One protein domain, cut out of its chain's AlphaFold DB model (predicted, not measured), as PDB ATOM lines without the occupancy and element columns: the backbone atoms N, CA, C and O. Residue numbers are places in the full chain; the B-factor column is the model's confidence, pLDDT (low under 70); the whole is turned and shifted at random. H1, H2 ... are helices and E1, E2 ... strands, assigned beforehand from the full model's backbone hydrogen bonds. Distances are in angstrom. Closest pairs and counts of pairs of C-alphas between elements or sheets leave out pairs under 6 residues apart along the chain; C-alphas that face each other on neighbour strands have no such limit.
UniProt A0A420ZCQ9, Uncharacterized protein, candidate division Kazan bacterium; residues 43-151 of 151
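Overview. This is residues 43 to 151 of the 151 residues of an uncharacterized protein of candidate division Kazan bacterium (UniProt A0A420ZCQ9). Two small three-stranded antiparallel sheets form a loosely stacked pair, only partly face to face, with the helix H1 lying across the far face of the sheet E2-E5-E6. The other sheet, E1-E4-E3, is strongly twisted, and the hairpin of E3 and E4 lies at the opposite end of the long axis from H1. The printed part has 109 residues with one named helix and six named strands, in the order H1, E1, E2, E3, E4, E5, E6, and it is mostly strand, though under half of its residues are in named elements. It is compact, with a radius of gyration of the C-alphas of 14.0 A, and spans 41 by 30 by 29 A.

Arrangement. In the sheet E1-E4-E3, the inner strand E4, residues 122 to 130, has two antiparallel neighbours, E1, residues 85 to 90, and E3, residues 110 to 119. E4 and E3 form a hairpin, with N 112 and O 128 at 2.8 A, within hydrogen-bond range. For E1 and E4, N 88 and O 127 are within that range at 2.9 A. In the second sheet, E5, residues 135 to 141, is the inner strand between E2, residues 98 to 101, and E6, residues 144 to 150. N 100 and O 138 of E2 and E5 are 2.9 A apart, and N 139 and O 146 of the hairpin E5 and E6 are also 2.9 A apart, both within hydrogen-bond range. E1 is apart from E5 and E6, and E4 is apart from E2 and E6. H1, residues 65 to 74, is on the second sheet at a height over the sheet of 10.4 A. It runs across the strands, at 88 degrees to E5 on the local plane, over E5 and only just over E6, where 3 of its C-alphas fall. The closest C-alphas of H1 and E6 are those of Trp 72 and Leu 147, 7.1 A apart. In H1 every O i to N i+4 pair is within hydrogen-bond range.

Along the chain. H1 begins at C-alpha 65 (144.634, 156.048, 189.682) and is 14.0 A long. E3, 24.7 A, bends by 59 degrees at residue 116; E4, 25.5 A, begins at C-alpha 122 (159.652, 144.755, 221.757). E1 is 16.6 A long, E2 10.5 A, E5 19.7 A, and E6, 20.0 A, ends at C-alpha 150 (159.913, 161.749, 197.995). Residues 80 to 81 pair in parallel with residues 148 to 149 of E6.

Size, cuts and confidence. The C-alphas farthest apart, of Ala 66 and Gly 121, are 42.4 A apart. The printed part has no cut and no long link; residues 43 to 64 hold no named element. The mean pLDDT of the printed part is 77.8, with residues 48 to 62, 92 to 97, 103 to 108 and 142 to 143 under 70.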
ATOM      1  N   VAL A  43     145.814 156.254 207.331       86.81
ATOM      2  CA  VAL A  43     144.518 156.699 206.837       86.81
ATOM      3  C   VAL A  43     143.638 155.490 206.577       86.81
ATOM      4  O   VAL A  43     143.923 154.680 205.696       86.81
ATOM      5  N   ALA A  44     142.527 155.415 207.301       82.12
ATOM      6  CA  ALA A  44     141.408 154.560 206.945       82.12
ATOM      7  C   ALA A  44     140.516 155.303 205.936       82.12
ATOM      8  O   ALA A  44     139.918 156.331 206.252       82.12
ATOM      9  N   ASP A  45     140.422 154.797 204.709       75.94
ATOM     10  CA  ASP A  45     139.536 155.329 203.667       75.94
ATOM     11  C   ASP A  45     138.782 154.161 203.043       75.94
ATOM     12  O   ASP A  45     139.391 153.156 202.687       75.94
ATOM     13  N   MET A  46     137.466 154.287 202.870       70.44
ATOM     14  CA  MET A  46     136.626 153.227 202.303       70.44
ATOM     15  C   MET A  46     137.055 152.796 200.895       70.44
ATOM     16  O   MET A  46     136.854 151.643 200.524       70.44
ATOM     17  N   ARG A  47     137.711 153.679 200.127       72.50
ATOM     18  CA  ARG A  47     138.306 153.349 198.816       72.50
ATOM     19  C   ARG A  47     139.397 152.277 198.946       72.50
ATOM     20  O   ARG A  47     139.623 151.489 198.026       72.50
ATOM     21  N   PHE A  48     140.031 152.222 200.114       69.56
ATOM     22  CA  PHE A  48     141.125 151.328 200.486       69.56
ATOM     23  C   PHE A  48     140.741 150.334 201.595       69.56
ATOM     24  O   PHE A  48     141.516 149.423 201.882       69.56
ATOM     25  N   ALA A  49     139.534 150.453 202.163       53.62
ATOM     26  CA  ALA A  49     139.052 149.595 203.229       53.62
ATOM     27  C   ALA A  49     138.961 148.152 202.739       53.62
ATOM     28  O   ALA A  49     138.251 147.851 201.783       53.62
ATOM     29  N   SER A  50     139.688 147.276 203.436       53.59
ATOM     30  CA  SER A  50     139.426 145.840 203.530       53.59
ATOM     31  C   SER A  50     139.106 145.151 202.192       53.59
ATOM     32  O   SER A  50     137.933 145.009 201.851       53.59
ATOM     33  N   ARG A  51     140.148 144.706 201.452       46.88
ATOM     34  CA  ARG A  51     140.184 143.432 200.670       46.88
ATOM     35  C   ARG A  51     141.279 143.259 199.607       46.88
ATOM     36  O   ARG A  51     141.279 142.208 198.980       46.88
ATOM     37  N   SER A  52     142.208 144.176 199.341       42.47
ATOM     38  CA  SER A  52     143.104 143.988 198.178       42.47
ATOM     39  C   SER A  52     144.258 143.008 198.455       42.47
ATOM     40  O   SER A  52     145.385 143.419 198.695       42.47
ATOM     41  N   ASN A  53     143.913 141.718 198.443       43.31
ATOM     42  CA  ASN A  53     144.716 140.523 198.218       43.31
ATOM     43  C   ASN A  53     146.113 140.491 198.860       43.31
ATOM     44  O   ASN A  53     147.066 141.079 198.365       43.31
ATOM     45  N   LEU A  54     146.293 139.583 199.823       44.91
ATOM     46  CA  LEU A  54     147.606 139.019 200.191       44.91
ATOM     47  C   LEU A  54     148.391 138.438 198.985       44.91
ATOM     48  O   LEU A  54     149.547 138.056 199.131       44.91
ATOM     49  N   PHE A  55     147.767 138.397 197.807       45.56
ATOM     50  CA  PHE A  55     148.305 138.037 196.503       45.56
ATOM     51  C   PHE A  55     147.805 139.040 195.450       45.56
ATOM     52  O   PHE A  55     146.898 138.741 194.673       45.56
ATOM     53  N   ILE A  56     148.328 140.266 195.431       49.72
ATOM     54  CA  ILE A  56     148.222 141.069 194.208       49.72
ATOM     55  C   ILE A  56     149.252 140.473 193.250       49.72
ATOM     56  O   ILE A  56     150.446 140.514 193.566       49.72
ATOM     57  N   PRO A  57     148.826 139.833 192.145       43.56
ATOM     58  CA  PRO A  57     149.771 139.310 191.177       43.56
ATOM     59  C   PRO A  57     150.662 140.462 190.690       43.56
ATOM     60  O   PRO A  57     150.171 141.581 190.504       43.56
ATOM     61  N   PRO A  58     151.968 140.219 190.512       50.34
ATOM     62  CA  PRO A  58     152.879 141.249 190.033       50.34
ATOM     63  C   PRO A  58     152.346 141.864 188.729       50.34
ATOM     64  O   PRO A  58     151.961 141.140 187.814       50.34
ATOM     65  N   GLY A  59     152.312 143.198 188.662       51.28
ATOM     66  CA  GLY A  59     151.920 143.948 187.463       51.28
ATOM     67  C   GLY A  59     150.467 144.437 187.395       51.28
ATOM     68  O   GLY A  59     150.073 144.936 186.344       51.28
ATOM     69  N   GLN A  60     149.666 144.334 188.466       54.53
ATOM     70  CA  GLN A  60     148.332 144.957 188.523       54.53
ATOM     71  C   GLN A  60     148.243 146.077 189.576       54.53
ATOM     72  O   GLN A  60     148.768 145.914 190.680       54.53
ATOM     73  N   PRO A  61     147.555 147.202 189.279       58.44
ATOM     74  CA  PRO A  61     147.314 148.258 190.259       58.44
ATOM     75  C   PRO A  61     146.512 147.731 191.451       58.44
ATOM     76  O   PRO A  61     145.483 147.082 191.263       58.44
ATOM     77  N   THR A  62     146.904 148.085 192.677       66.69
ATOM     78  CA  THR A  62     146.086 147.794 193.872       66.69
ATOM     79  C   THR A  62     144.718 148.491 193.819       66.69
ATOM     80  O   THR A  62     143.730 147.960 194.334       66.69
ATOM     81  N   LYS A  63     144.668 149.674 193.184       75.25
ATOM     82  CA  LYS A  63     143.498 150.538 192.974       75.25
ATOM     83  C   LYS A  63     143.638 151.366 191.683       75.25
ATOM     84  O   LYS A  63     144.767 151.611 191.260       75.25
ATOM     85  N   PRO A  64     142.531 151.840 191.078       78.44
ATOM     86  CA  PRO A  64     142.559 152.800 189.972       78.44
ATOM     87  C   PRO A  64     143.203 154.141 190.358       78.44
ATOM     88  O   PRO A  64     142.971 154.637 191.463       78.44
ATOM     89  N   ASP A  65     143.919 154.781 189.430       81.56
ATOM     90  CA  ASP A  65     144.634 156.048 189.682       81.56
ATOM     91  C   ASP A  65     143.733 157.165 190.198       81.56
ATOM     92  O   ASP A  65     144.102 157.872 191.131       81.56
ATOM     93  N   ALA A  66     142.517 157.280 189.660       83.62
ATOM     94  CA  ALA A  66     141.547 158.272 190.115       83.62
ATOM     95  C   ALA A  66     141.208 158.117 191.610       83.62
ATOM     96  O   ALA A  66     141.014 159.109 192.309       83.62
ATOM     97  N   GLN A  67     141.176 156.883 192.127       83.75
ATOM     98  CA  GLN A  67     140.929 156.628 193.549       83.75
ATOM     99  C   GLN A  67     142.149 156.979 194.405       83.75
ATOM    100  O   GLN A  67     141.983 157.520 195.498       83.75
ATOM    101  N   LYS A  68     143.363 156.721 193.901       84.06
ATOM    102  CA  LYS A  68     144.617 157.123 194.557       84.06
ATOM    103  C   LYS A  68     144.759 158.638 194.615       84.06
ATOM    104  O   LYS A  68     145.089 159.170 195.667       84.06
ATOM    105  N   GLU A  69     144.458 159.338 193.527       88.50
ATOM    106  CA  GLU A  69     144.496 160.803 193.470       88.50
ATOM    107  C   GLU A  69     143.454 161.435 194.390       88.50
ATOM    108  O   GLU A  69     143.772 162.358 195.140       88.50
ATOM    109  N   ALA A  70     142.237 160.888 194.415       87.38
ATOM    110  CA  ALA A  70     141.203 161.337 195.339       87.38
ATOM    111  C   ALA A  70     141.595 161.117 196.811       87.38
ATOM    112  O   ALA A  70     141.317 161.975 197.648       87.38
ATOM    113  N   ALA A  71     142.248 159.999 197.143       85.88
ATOM    114  CA  ALA A  71     142.771 159.760 198.489       85.88
ATOM    115  C   ALA A  71     143.932 160.688 198.844       85.88
ATOM    116  O   ALA A  71     143.924 161.287 199.915       85.88
ATOM    117  N   TRP A  72     144.894 160.851 197.935       90.88
ATOM    118  CA  TRP A  72     146.021 161.758 198.128       90.88
ATOM    119  C   TRP A  72     145.541 163.182 198.412       90.88
ATOM    120  O   TRP A  72     145.972 163.810 199.374       90.88
ATOM    121  N   SER A  73     144.609 163.668 197.593       91.12
ATOM    122  CA  SER A  73     144.049 165.012 197.724       91.12
ATOM    123  C   SER A  73     143.244 165.181 199.014       91.12
ATOM    124  O   SER A  73     143.306 166.237 199.636       91.12
ATOM    125  N   ALA A  74     142.506 164.149 199.436       91.19
ATOM    126  CA  ALA A  74     141.670 164.202 200.634       91.19
ATOM    127  C   ALA A  74     142.463 164.189 201.950       91.19
ATOM    128  O   ALA A  74     141.946 164.667 202.953       91.19
ATOM    129  N   HIS A  75     143.685 163.646 201.949       92.19
ATOM    130  CA  HIS A  75     144.501 163.461 203.158       92.19
ATOM    131  C   HIS A  75     145.911 164.042 203.003       92.19
ATOM    132  O   HIS A  75     146.880 163.519 203.554       92.19
ATOM    133  N   ILE A  76     146.045 165.121 202.225       92.06
ATOM    134  CA  ILE A  76     147.339 165.767 201.953       92.06
ATOM    135  C   ILE A  76     148.036 166.256 203.236       92.06
ATOM    136  O   ILE A  76     149.263 166.318 203.298       92.06
ATOM    137  N   ASP A  77     147.258 166.541 204.281       93.06
ATOM    138  CA  ASP A  77     147.712 166.918 205.620       93.06
ATOM    139  C   ASP A  77     148.481 165.800 206.344       93.06
ATOM    140  O   ASP A  77     149.266 166.076 207.250       93.06
ATOM    141  N   LYS A  78     148.311 164.541 205.918       91.56
ATOM    142  CA  LYS A  78     148.960 163.358 206.506       91.56
ATOM    143  C   LYS A  78     150.166 162.861 205.711       91.56
ATOM    144  O   LYS A  78     150.728 161.817 206.034       91.56
ATOM    145  N   VAL A  79     150.574 163.583 204.669       92.94
ATOM    146  CA  VAL A  79     151.704 163.193 203.818       92.94
ATOM    147  C   VAL A  79     153.015 163.258 204.595       92.94
ATOM    148  O   VAL A  79     153.388 164.283 205.166       92.94
ATOM    149  N   VAL A  80     153.769 162.163 204.552       93.25
ATOM    150  CA  VAL A  80     155.080 162.053 205.188       93.25
ATOM    151  C   VAL A  80     156.165 162.238 204.141       93.25
ATOM    152  O   VAL A  80     156.276 161.463 203.191       93.25
ATOM    153  N   LYS A  81     157.020 163.241 204.340       94.38
ATOM    154  CA  LYS A  81     158.212 163.420 203.509       94.38
ATOM    155  C   LYS A  81     159.287 162.411 203.891       94.38
ATOM    156  O   LYS A  81     159.638 162.285 205.066       94.38
ATOM    157  N   VAL A  82     159.833 161.723 202.896       93.81
ATOM    158  CA  VAL A  82     160.887 160.720 203.063       93.81
ATOM    159  C   VAL A  82     162.013 160.946 202.052       93.81
ATOM    160  O   VAL A  82     161.770 161.433 200.949       93.81
ATOM    161  N   PRO A  83     163.266 160.601 202.394       94.69
ATOM    162  CA  PRO A  83     164.356 160.587 201.427       94.69
ATOM    163  C   PRO A  83     164.199 159.414 200.450       94.69
ATOM    164  O   PRO A  83     163.419 158.494 200.685       94.69
ATOM    165  N   GLN A  84     165.030 159.382 199.403       93.12
ATOM    166  CA  GLN A  84     165.054 158.278 198.437       93.12
ATOM    167  C   GLN A  84     165.183 156.904 199.104       93.12
ATOM    168  O   GLN A  84     164.532 155.942 198.706       93.12
ATOM    169  N   THR A  85     166.079 156.806 200.088       93.50
ATOM    170  CA  THR A  85     166.346 155.573 200.823       93.50
ATOM    171  C   THR A  85     166.108 155.792 202.303       93.50
ATOM    172  O   THR A  85     166.750 156.638 202.923       93.50
ATOM    173  N   PHE A  86     165.223 154.991 202.886       93.50
ATOM    174  CA  PHE A  86     164.856 155.074 204.295       93.50
ATOM    175  C   PHE A  86     164.636 153.687 204.894       93.50
ATOM    176  O   PHE A  86     164.575 152.680 204.189       93.50
ATOM    177  N   VAL A  87     164.570 153.629 206.223       91.06
ATOM    178  CA  VAL A  87     164.273 152.399 206.956       91.06
ATOM    179  C   VAL A  87     162.911 152.539 207.605       91.06
ATOM    180  O   VAL A  87     162.715 153.434 208.426       91.06
ATOM    181  N   LEU A  88     162.004 151.634 207.251       89.94
ATOM    182  CA  LEU A  88     160.768 151.432 207.987       89.94
ATOM    183  C   LEU A  88     160.960 150.367 209.048       89.94
ATOM    184  O   LEU A  88     161.647 149.361 208.842       89.94
ATOM    185  N   GLU A  89     160.310 150.592 210.176       87.94
ATOM    186  CA  GLU A  89     160.261 149.659 211.287       87.94
ATOM    187  C   GLU A  89     158.803 149.340 211.590       87.94
ATOM    188  O   GLU A  89     157.950 150.218 211.522       87.94
ATOM    189  N   TYR A  90     158.498 148.086 211.892       84.38
ATOM    190  CA  TYR A  90     157.135 147.656 212.196       84.38
ATOM    191  C   TYR A  90     157.137 146.399 213.065       84.38
ATOM    192  O   TYR A  90     158.149 145.700 213.172       84.38
ATOM    193  N   TYR A  91     156.013 146.115 213.717       76.75
ATOM    194  CA  TYR A  91     155.879 144.976 214.629       76.75
ATOM    195  C   TYR A  91     156.026 143.621 213.879       76.75
ATOM    196  O   TYR A  91     155.678 143.533 212.703       76.75
ATOM    197  N   PRO A  92     156.561 142.539 214.486       62.09
ATOM    198  CA  PRO A  92     157.098 141.384 213.752       62.09
ATOM    199  C   PRO A  92     156.066 140.469 213.104       62.09
ATOM    200  O   PRO A  92     156.438 139.639 212.273       62.09
ATOM    201  N   PHE A  93     154.808 140.566 213.519       55.81
ATOM    202  CA  PHE A  93     153.723 139.735 213.020       55.81
ATOM    203  C   PHE A  93     153.109 140.420 211.800       55.81
ATOM    204  O   PHE A  93     152.102 141.112 211.914       55.81
ATOM    205  N   PHE A  94     153.771 140.321 210.645       54.62
ATOM    206  CA  PHE A  94     153.366 141.112 209.486       54.62
ATOM    207  C   PHE A  94     153.217 140.285 208.214       54.62
ATOM    208  O   PHE A  94     154.169 140.049 207.473       54.62
ATOM    209  N   PHE A  95     151.974 139.885 207.966       49.66
ATOM    210  CA  PHE A  95     151.466 139.549 206.643       49.66
ATOM    211  C   PHE A  95     150.897 140.836 206.017       49.66
ATOM    212  O   PHE A  95     150.076 141.503 206.642       49.66
ATOM    213  N   GLY A  96     151.323 141.200 204.799       55.47
ATOM    214  CA  GLY A  96     150.591 142.164 203.963       55.47
ATOM    215  C   GLY A  96     150.965 143.656 204.029       55.47
ATOM    216  O   GLY A  96     150.108 144.466 203.688       55.47
ATOM    217  N   THR A  97     152.189 144.063 204.416       64.31
ATOM    218  CA  THR A  97     152.661 145.427 204.067       64.31
ATOM    219  C   THR A  97     153.079 145.457 202.609       64.31
ATOM    220  O   THR A  97     153.878 144.622 202.179       64.31
ATOM    221  N   TYR A  98     152.625 146.460 201.870       73.06
ATOM    222  CA  TYR A  98     153.039 146.667 200.489       73.06
ATOM    223  C   TYR A  98     153.222 148.150 200.209       73.06
ATOM    224  O   TYR A  98     152.454 148.960 200.715       73.06
ATOM    225  N   ILE A  99     154.239 148.504 199.426       76.19
ATOM    226  CA  ILE A  99     154.502 149.884 199.019       76.19
ATOM    227  C   ILE A  99     154.361 150.006 197.510       76.19
ATOM    228  O   ILE A  99     154.954 149.214 196.787       76.19
ATOM    229  N   GLU A 100     153.635 151.012 197.035       77.44
ATOM    230  CA  GLU A 100     153.474 151.301 195.610       77.44
ATOM    231  C   GLU A 100     153.705 152.781 195.288       77.44
ATOM    232  O   GLU A 100     153.559 153.651 196.148       77.44
ATOM    233  N   SER A 101     154.038 153.067 194.027       76.50
ATOM    234  CA  SER A 101     154.007 154.427 193.484       76.50
ATOM    235  C   SER A 101     152.599 154.780 193.012       76.50
ATOM    236  O   SER A 101     151.804 153.912 192.643       76.50
ATOM    237  N   MET A 102     152.312 156.075 192.976       75.25
ATOM    238  CA  MET A 102     151.071 156.607 192.440       75.25
ATOM    239  C   MET A 102     150.936 156.428 190.924       75.25
ATOM    240  O   MET A 102     149.836 156.164 190.460       75.25
ATOM    241  N   THR A 103     152.034 156.567 190.175       63.34
ATOM    242  CA  THR A 103     152.023 156.564 188.696       63.34
ATOM    243  C   THR A 103     152.662 155.323 188.075       63.34
ATOM    244  O   THR A 103     152.450 155.057 186.899       63.34
ATOM    245  N   ASP A 104     153.464 154.571 188.840       62.53
ATOM    246  CA  ASP A 104     154.300 153.489 188.308       62.53
ATOM    247  C   ASP A 104     154.037 152.188 189.074       62.53
ATOM    248  O   ASP A 104     154.466 152.003 190.217       62.53
ATOM    249  N   TYR A 105     153.323 151.275 188.425       58.62
ATOM    250  CA  TYR A 105     152.781 150.050 189.011       58.62
ATOM    251  C   TYR A 105     153.795 148.916 189.182       58.62
ATOM    252  O   TYR A 105     153.490 147.790 188.825       58.62
ATOM    253  N   PHE A 106     154.947 149.170 189.801       57.41
ATOM    254  CA  PHE A 106     155.999 148.182 190.097       57.41
ATOM    255  C   PHE A 106     157.004 147.937 188.980       57.41
ATOM    256  O   PHE A 106     156.746 147.219 188.023       57.41
ATOM    257  N   SER A 107     158.230 148.394 189.227       56.78
ATOM    258  CA  SER A 107     159.417 147.629 188.827       56.78
ATOM    259  C   SER A 107     160.633 147.955 189.693       56.78
ATOM    260  O   SER A 107     161.431 147.067 189.975       56.78
ATOM    261  N   ASP A 108     160.738 149.187 190.207       68.62
ATOM    262  CA  ASP A 108     162.034 149.656 190.722       68.62
ATOM    263  C   ASP A 108     162.064 150.013 192.219       68.62
ATOM    264  O   ASP A 108     163.120 150.392 192.734       68.62
ATOM    265  N   ILE A 109     160.947 149.892 192.955       78.38
ATOM    266  CA  ILE A 109     160.980 150.061 194.418       78.38
ATOM    267  C   ILE A 109     161.695 148.854 195.023       78.38
ATOM    268  O   ILE A 109     161.190 147.732 195.000       78.38
ATOM    269  N   LYS A 110     162.878 149.082 195.596       84.50
ATOM    270  CA  LYS A 110     163.673 148.016 196.213       84.50
ATOM    271  C   LYS A 110     163.359 147.944 197.697       84.50
ATOM    272  O   LYS A 110     163.601 148.901 198.432       84.50
ATOM    273  N   VAL A 111     162.874 146.790 198.141       83.81
ATOM    274  CA  VAL A 111     162.630 146.493 199.556       83.81
ATOM    275  C   VAL A 111     163.632 145.435 200.007       83.81
ATOM    276  O   VAL A 111     163.592 144.292 199.559       83.81
ATOM    277  N   LYS A 112     164.560 145.814 200.890       85.12
ATOM    278  CA  LYS A 112     165.563 144.910 201.468       85.12
ATOM    279  C   LYS A 112     165.272 144.690 202.946       85.12
ATOM    280  O   LYS A 112     165.308 145.637 203.732       85.12
ATOM    281  N   SER A 113     165.048 143.437 203.334       87.56
ATOM    282  CA  SER A 113     164.951 143.069 204.749       87.56
ATOM    283  C   SER A 113     166.284 143.315 205.458       87.56
ATOM    284  O   SER A 113     167.344 142.921 204.969       87.56
ATOM    285  N   LEU A 114     166.232 143.992 206.605       87.88
ATOM    286  CA  LEU A 114     167.367 144.189 207.513       87.88
ATOM    287  C   LEU A 114     167.287 143.258 208.736       87.88
ATOM    288  O   LEU A 114     168.093 143.381 209.654       87.88
ATOM    289  N   GLY A 115     166.312 142.345 208.756       86.94
ATOM    290  CA  GLY A 115     166.068 141.428 209.861       86.94
ATOM    291  C   GLY A 115     165.230 142.028 210.991       86.94
ATOM    292  O   GLY A 115     164.572 143.065 210.850       86.94
ATOM    293  N   LYS A 116     165.232 141.321 212.121       88.44
ATOM    294  CA  LYS A 116     164.512 141.696 213.340       88.44
ATOM    295  C   LYS A 116     165.499 142.225 214.377       88.44
ATOM    296  O   LYS A 116     166.609 141.716 214.490       88.44
ATOM    297  N   THR A 117     165.106 143.232 215.143       87.06
ATOM    298  CA  THR A 117     165.880 143.741 216.285       87.06
ATOM    299  C   THR A 117     164.959 143.977 217.475       87.06
ATOM    300  O   THR A 117     163.743 143.965 217.314       87.06
ATOM    301  N   ARG A 118     165.509 144.170 218.674       83.44
ATOM    302  CA  ARG A 118     164.727 144.427 219.886       83.44
ATOM    303  C   ARG A 118     164.907 145.883 220.308       83.44
ATOM    304  O   ARG A 118     166.032 146.313 220.536       83.44
ATOM    305  N   LYS A 119     163.811 146.636 220.417       78.62
ATOM    306  CA  LYS A 119     163.787 148.020 220.914       78.62
ATOM    307  C   LYS A 119     162.747 148.144 222.020       78.62
ATOM    308  O   LYS A 119     161.605 147.743 221.833       78.62
ATOM    309  N   GLY A 120     163.152 148.657 223.183       72.19
ATOM    310  CA  GLY A 120     162.241 148.842 224.321       72.19
ATOM    311  C   GLY A 120     161.547 147.553 224.781       72.19
ATOM    312  O   GLY A 120     160.378 147.581 225.130       72.19
ATOM    313  N   GLY A 121     162.231 146.403 224.709       77.31
ATOM    314  CA  GLY A 121     161.653 145.095 225.049       77.31
ATOM    315  C   GLY A 121     160.835 144.439 223.930       77.31
ATOM    316  O   GLY A 121     160.674 143.216 223.958       77.31
ATOM    317  N   THR A 122     160.446 145.200 222.907       79.38
ATOM    318  CA  THR A 122     159.652 144.755 221.757       79.38
ATOM    319  C   THR A 122     160.540 144.329 220.593       79.38
ATOM    320  O   THR A 122     161.473 145.034 220.209       79.38
ATOM    321  N   THR A 123     160.261 143.167 220.003       85.38
ATOM    322  CA  THR A 123     160.875 142.776 218.728       85.38
ATOM    323  C   THR A 123     160.249 143.610 217.617       85.38
ATOM    324  O   THR A 123     159.036 143.755 217.573       85.38
ATOM    325  N   ILE A 124     161.056 144.136 216.704       85.88
ATOM    326  CA  ILE A 124     160.629 144.908 215.538       85.88
ATOM    327  C   ILE A 124     161.309 144.358 214.288       85.88
ATOM    328  O   ILE A 124     162.459 143.917 214.334       85.88
ATOM    329  N   THR A 125     160.616 144.393 213.162       86.44
ATOM    330  CA  THR A 125     161.161 144.064 211.846       86.44
ATOM    331  C   THR A 125     161.575 145.350 211.143       86.44
ATOM    332  O   THR A 125     160.865 146.351 211.215       86.44
ATOM    333  N   ARG A 126     162.725 145.337 210.463       87.81
ATOM    334  CA  ARG A 126     163.264 146.507 209.759       87.81
ATOM    335  C   ARG A 126     163.413 146.220 208.273       87.81
ATOM    336  O   ARG A 126     164.010 145.212 207.896       87.81
ATOM    337  N   HIS A 127     162.935 147.134 207.437       88.25
ATOM    338  CA  HIS A 127     163.115 147.076 205.989       88.25
ATOM    339  C   HIS A 127     163.710 148.374 205.478       88.25
ATOM    340  O   HIS A 127     163.233 149.460 205.799       88.25
ATOM    341  N   ARG A 128     164.758 148.256 204.665       90.38
ATOM    342  CA  ARG A 128     165.259 149.369 203.868       90.38
ATOM    343  C   ARG A 128     164.433 149.452 202.595       90.38
ATOM    344  O   ARG A 128     164.360 148.474 201.854       90.38
ATOM    345  N   ILE A 129     163.865 150.620 202.350       89.44
ATOM    346  CA  ILE A 129     163.124 150.944 201.138       89.44
ATOM    347  C   ILE A 129     163.960 151.925 200.331       89.44
ATOM    348  O   ILE A 129     164.477 152.891 200.890       89.44
ATOM    349  N   THR A 130     164.087 151.673 199.033       90.00
ATOM    350  CA  THR A 130     164.676 152.600 198.067       90.00
ATOM    351  C   THR A 130     163.642 152.909 196.995       90.00
ATOM    352  O   THR A 130     163.207 152.014 196.268       90.00
ATOM    353  N   LEU A 131     163.258 154.179 196.914       89.50
ATOM    354  CA  LEU A 131     162.334 154.712 195.925       89.50
ATOM    355  C   LEU A 131     163.100 155.068 194.641       89.50
ATOM    356  O   LEU A 131     164.180 155.664 194.711       89.50
ATOM    357  N   PRO A 132     162.583 154.707 193.458       87.50
ATOM    358  CA  PRO A 132     163.333 154.854 192.214       87.50
ATOM    359  C   PRO A 132     163.427 156.295 191.714       87.50
ATOM    360  O   PRO A 132     164.432 156.669 191.116       87.50
ATOM    361  N   LYS A 133     162.407 157.117 191.972       88.44
ATOM    362  CA  LYS A 133     162.305 158.492 191.476       88.44
ATOM    363  C   LYS A 133     161.523 159.364 192.450       88.44
ATOM    364  O   LYS A 133     160.824 158.841 193.307       88.44
ATOM    365  N   LYS A 134     161.638 160.683 192.322       90.69
ATOM    366  CA  LYS A 134     160.813 161.615 193.100       90.69
ATOM    367  C   LYS A 134     159.337 161.412 192.764       90.69
ATOM    368  O   LYS A 134     159.004 161.173 191.601       90.69
ATOM    369  N   GLY A 135     158.464 161.485 193.763       90.75
ATOM    370  CA  GLY A 135     157.039 161.268 193.555       90.75
ATOM    371  C   GLY A 135     156.250 160.881 194.798       90.75
ATOM    372  O   GLY A 135     156.719 160.965 195.934       90.75
ATOM    373  N   ARG A 136     155.013 160.462 194.530       91.38
ATOM    374  CA  ARG A 136     153.974 160.135 195.508       91.38
ATOM    375  C   ARG A 136     153.847 158.624 195.643       91.38
ATOM    376  O   ARG A 136     153.767 157.918 194.638       91.38
ATOM    377  N   TYR A 137     153.828 158.142 196.875       88.31
ATOM    378  CA  TYR A 137     153.873 156.726 197.212       88.31
ATOM    379  C   TYR A 137     152.848 156.390 198.293       88.31
ATOM    380  O   TYR A 137     152.522 157.220 199.141       88.31
ATOM    381  N   PHE A 138     152.369 155.150 198.277       87.62
ATOM    382  CA  PHE A 138     151.406 154.620 199.236       87.62
ATOM    383  C   PHE A 138     151.998 153.385 199.900       87.62
ATOM    384  O   PHE A 138     152.493 152.492 199.213       87.62
ATOM    385  N   ILE A 139     151.933 153.314 201.229       84.31
ATOM    386  CA  ILE A 139     152.173 152.072 201.970       84.31
ATOM    387  C   ILE A 139     150.830 151.560 202.455       84.31
ATOM    388  O   ILE A 139     150.181 152.231 203.248       84.31
ATOM    389  N   TYR A 140     150.437 150.368 202.031       80.06
ATOM    390  CA  TYR A 140     149.237 149.699 202.516       80.06
ATOM    391  C   TYR A 140     149.526 148.891 203.768       80.06
ATOM    392  O   TYR A 140     150.512 148.148 203.838       80.06
ATOM    393  N   TYR A 141     148.641 149.037 204.748       74.69
ATOM    394  CA  TYR A 141     148.793 148.466 206.068       74.69
ATOM    395  C   TYR A 141     147.439 148.202 206.745       74.69
ATOM    396  O   TYR A 141     146.721 149.140 207.039       74.69
ATOM    397  N   GLN A 142     147.087 146.937 207.022       69.38
ATOM    398  CA  GLN A 142     145.897 146.550 207.818       69.38
ATOM    399  C   GLN A 142     144.566 147.239 207.429       69.38
ATOM    400  O   GLN A 142     143.719 147.514 208.271       69.38
ATOM    401  N   GLY A 143     144.338 147.473 206.132       67.25
ATOM    402  CA  GLY A 143     143.130 148.164 205.650       67.25
ATOM    403  C   GLY A 143     143.204 149.692 205.733       67.25
ATOM    404  O   GLY A 143     142.258 150.370 205.341       67.25
ATOM    405  N   GLU A 144     144.338 150.213 206.181       78.88
ATOM    406  CA  GLU A 144     144.751 151.606 206.134       78.88
ATOM    407  C   GLU A 144     145.871 151.792 205.098       78.88
ATOM    408  O   GLU A 144     146.448 150.832 204.566       78.88
ATOM    409  N   TYR A 145     146.203 153.044 204.803       83.62
ATOM    410  CA  TYR A 145     147.387 153.392 204.024       83.62
ATOM    411  C   TYR A 145     148.106 154.605 204.602       83.62
ATOM    412  O   TYR A 145     147.525 155.423 205.308       83.62
ATOM    413  N   ILE A 146     149.388 154.720 204.282       88.12
ATOM    414  CA  ILE A 146     150.245 155.845 204.644       88.12
ATOM    415  C   ILE A 146     150.689 156.527 203.357       88.12
ATOM    416  O   ILE A 146     151.122 155.862 202.412       88.12
ATOM    417  N   LEU A 147     150.597 157.853 203.342       91.88
ATOM    418  CA  LEU A 147     150.994 158.691 202.219       91.88
ATOM    419  C   LEU A 147     152.452 159.120 202.365       91.88
ATOM    420  O   LEU A 147     152.835 159.721 203.368       91.88
ATOM    421  N   LEU A 148     153.261 158.836 201.349       92.38
ATOM    422  CA  LEU A 148     154.680 159.160 201.311       92.38
ATOM    423  C   LEU A 148     155.012 160.070 200.129       92.38
ATOM    424  O   LEU A 148     154.602 159.808 198.999       92.38
ATOM    425  N   LEU A 149     155.827 161.090 200.377       94.00
ATOM    426  CA  LEU A 149     156.358 161.992 199.360       94.00
ATOM    427  C   LEU A 149     157.886 161.945 199.369       94.00
ATOM    428  O   LEU A 149     158.510 162.219 200.395       94.00
ATOM    429  N   TYR A 150     158.479 161.611 198.226       92.44
ATOM    430  CA  TYR A 150     159.913 161.749 197.995       92.44
ATOM    431  C   TYR A 150     160.152 162.937 197.063       92.44
ATOM    432  O   TYR A 150     159.885 162.844 195.863       92.44
ATOM    433  N   ASP A 151     160.628 164.035 197.653       85.75
ATOM    434  CA  ASP A 151     160.931 165.315 196.998       85.75
ATOM    435  C   ASP A 151     162.409 165.485 196.624       85.75
ATOM    436  O   ASP A 151     163.303 164.821 197.198       85.75
TER     437      ASP A 151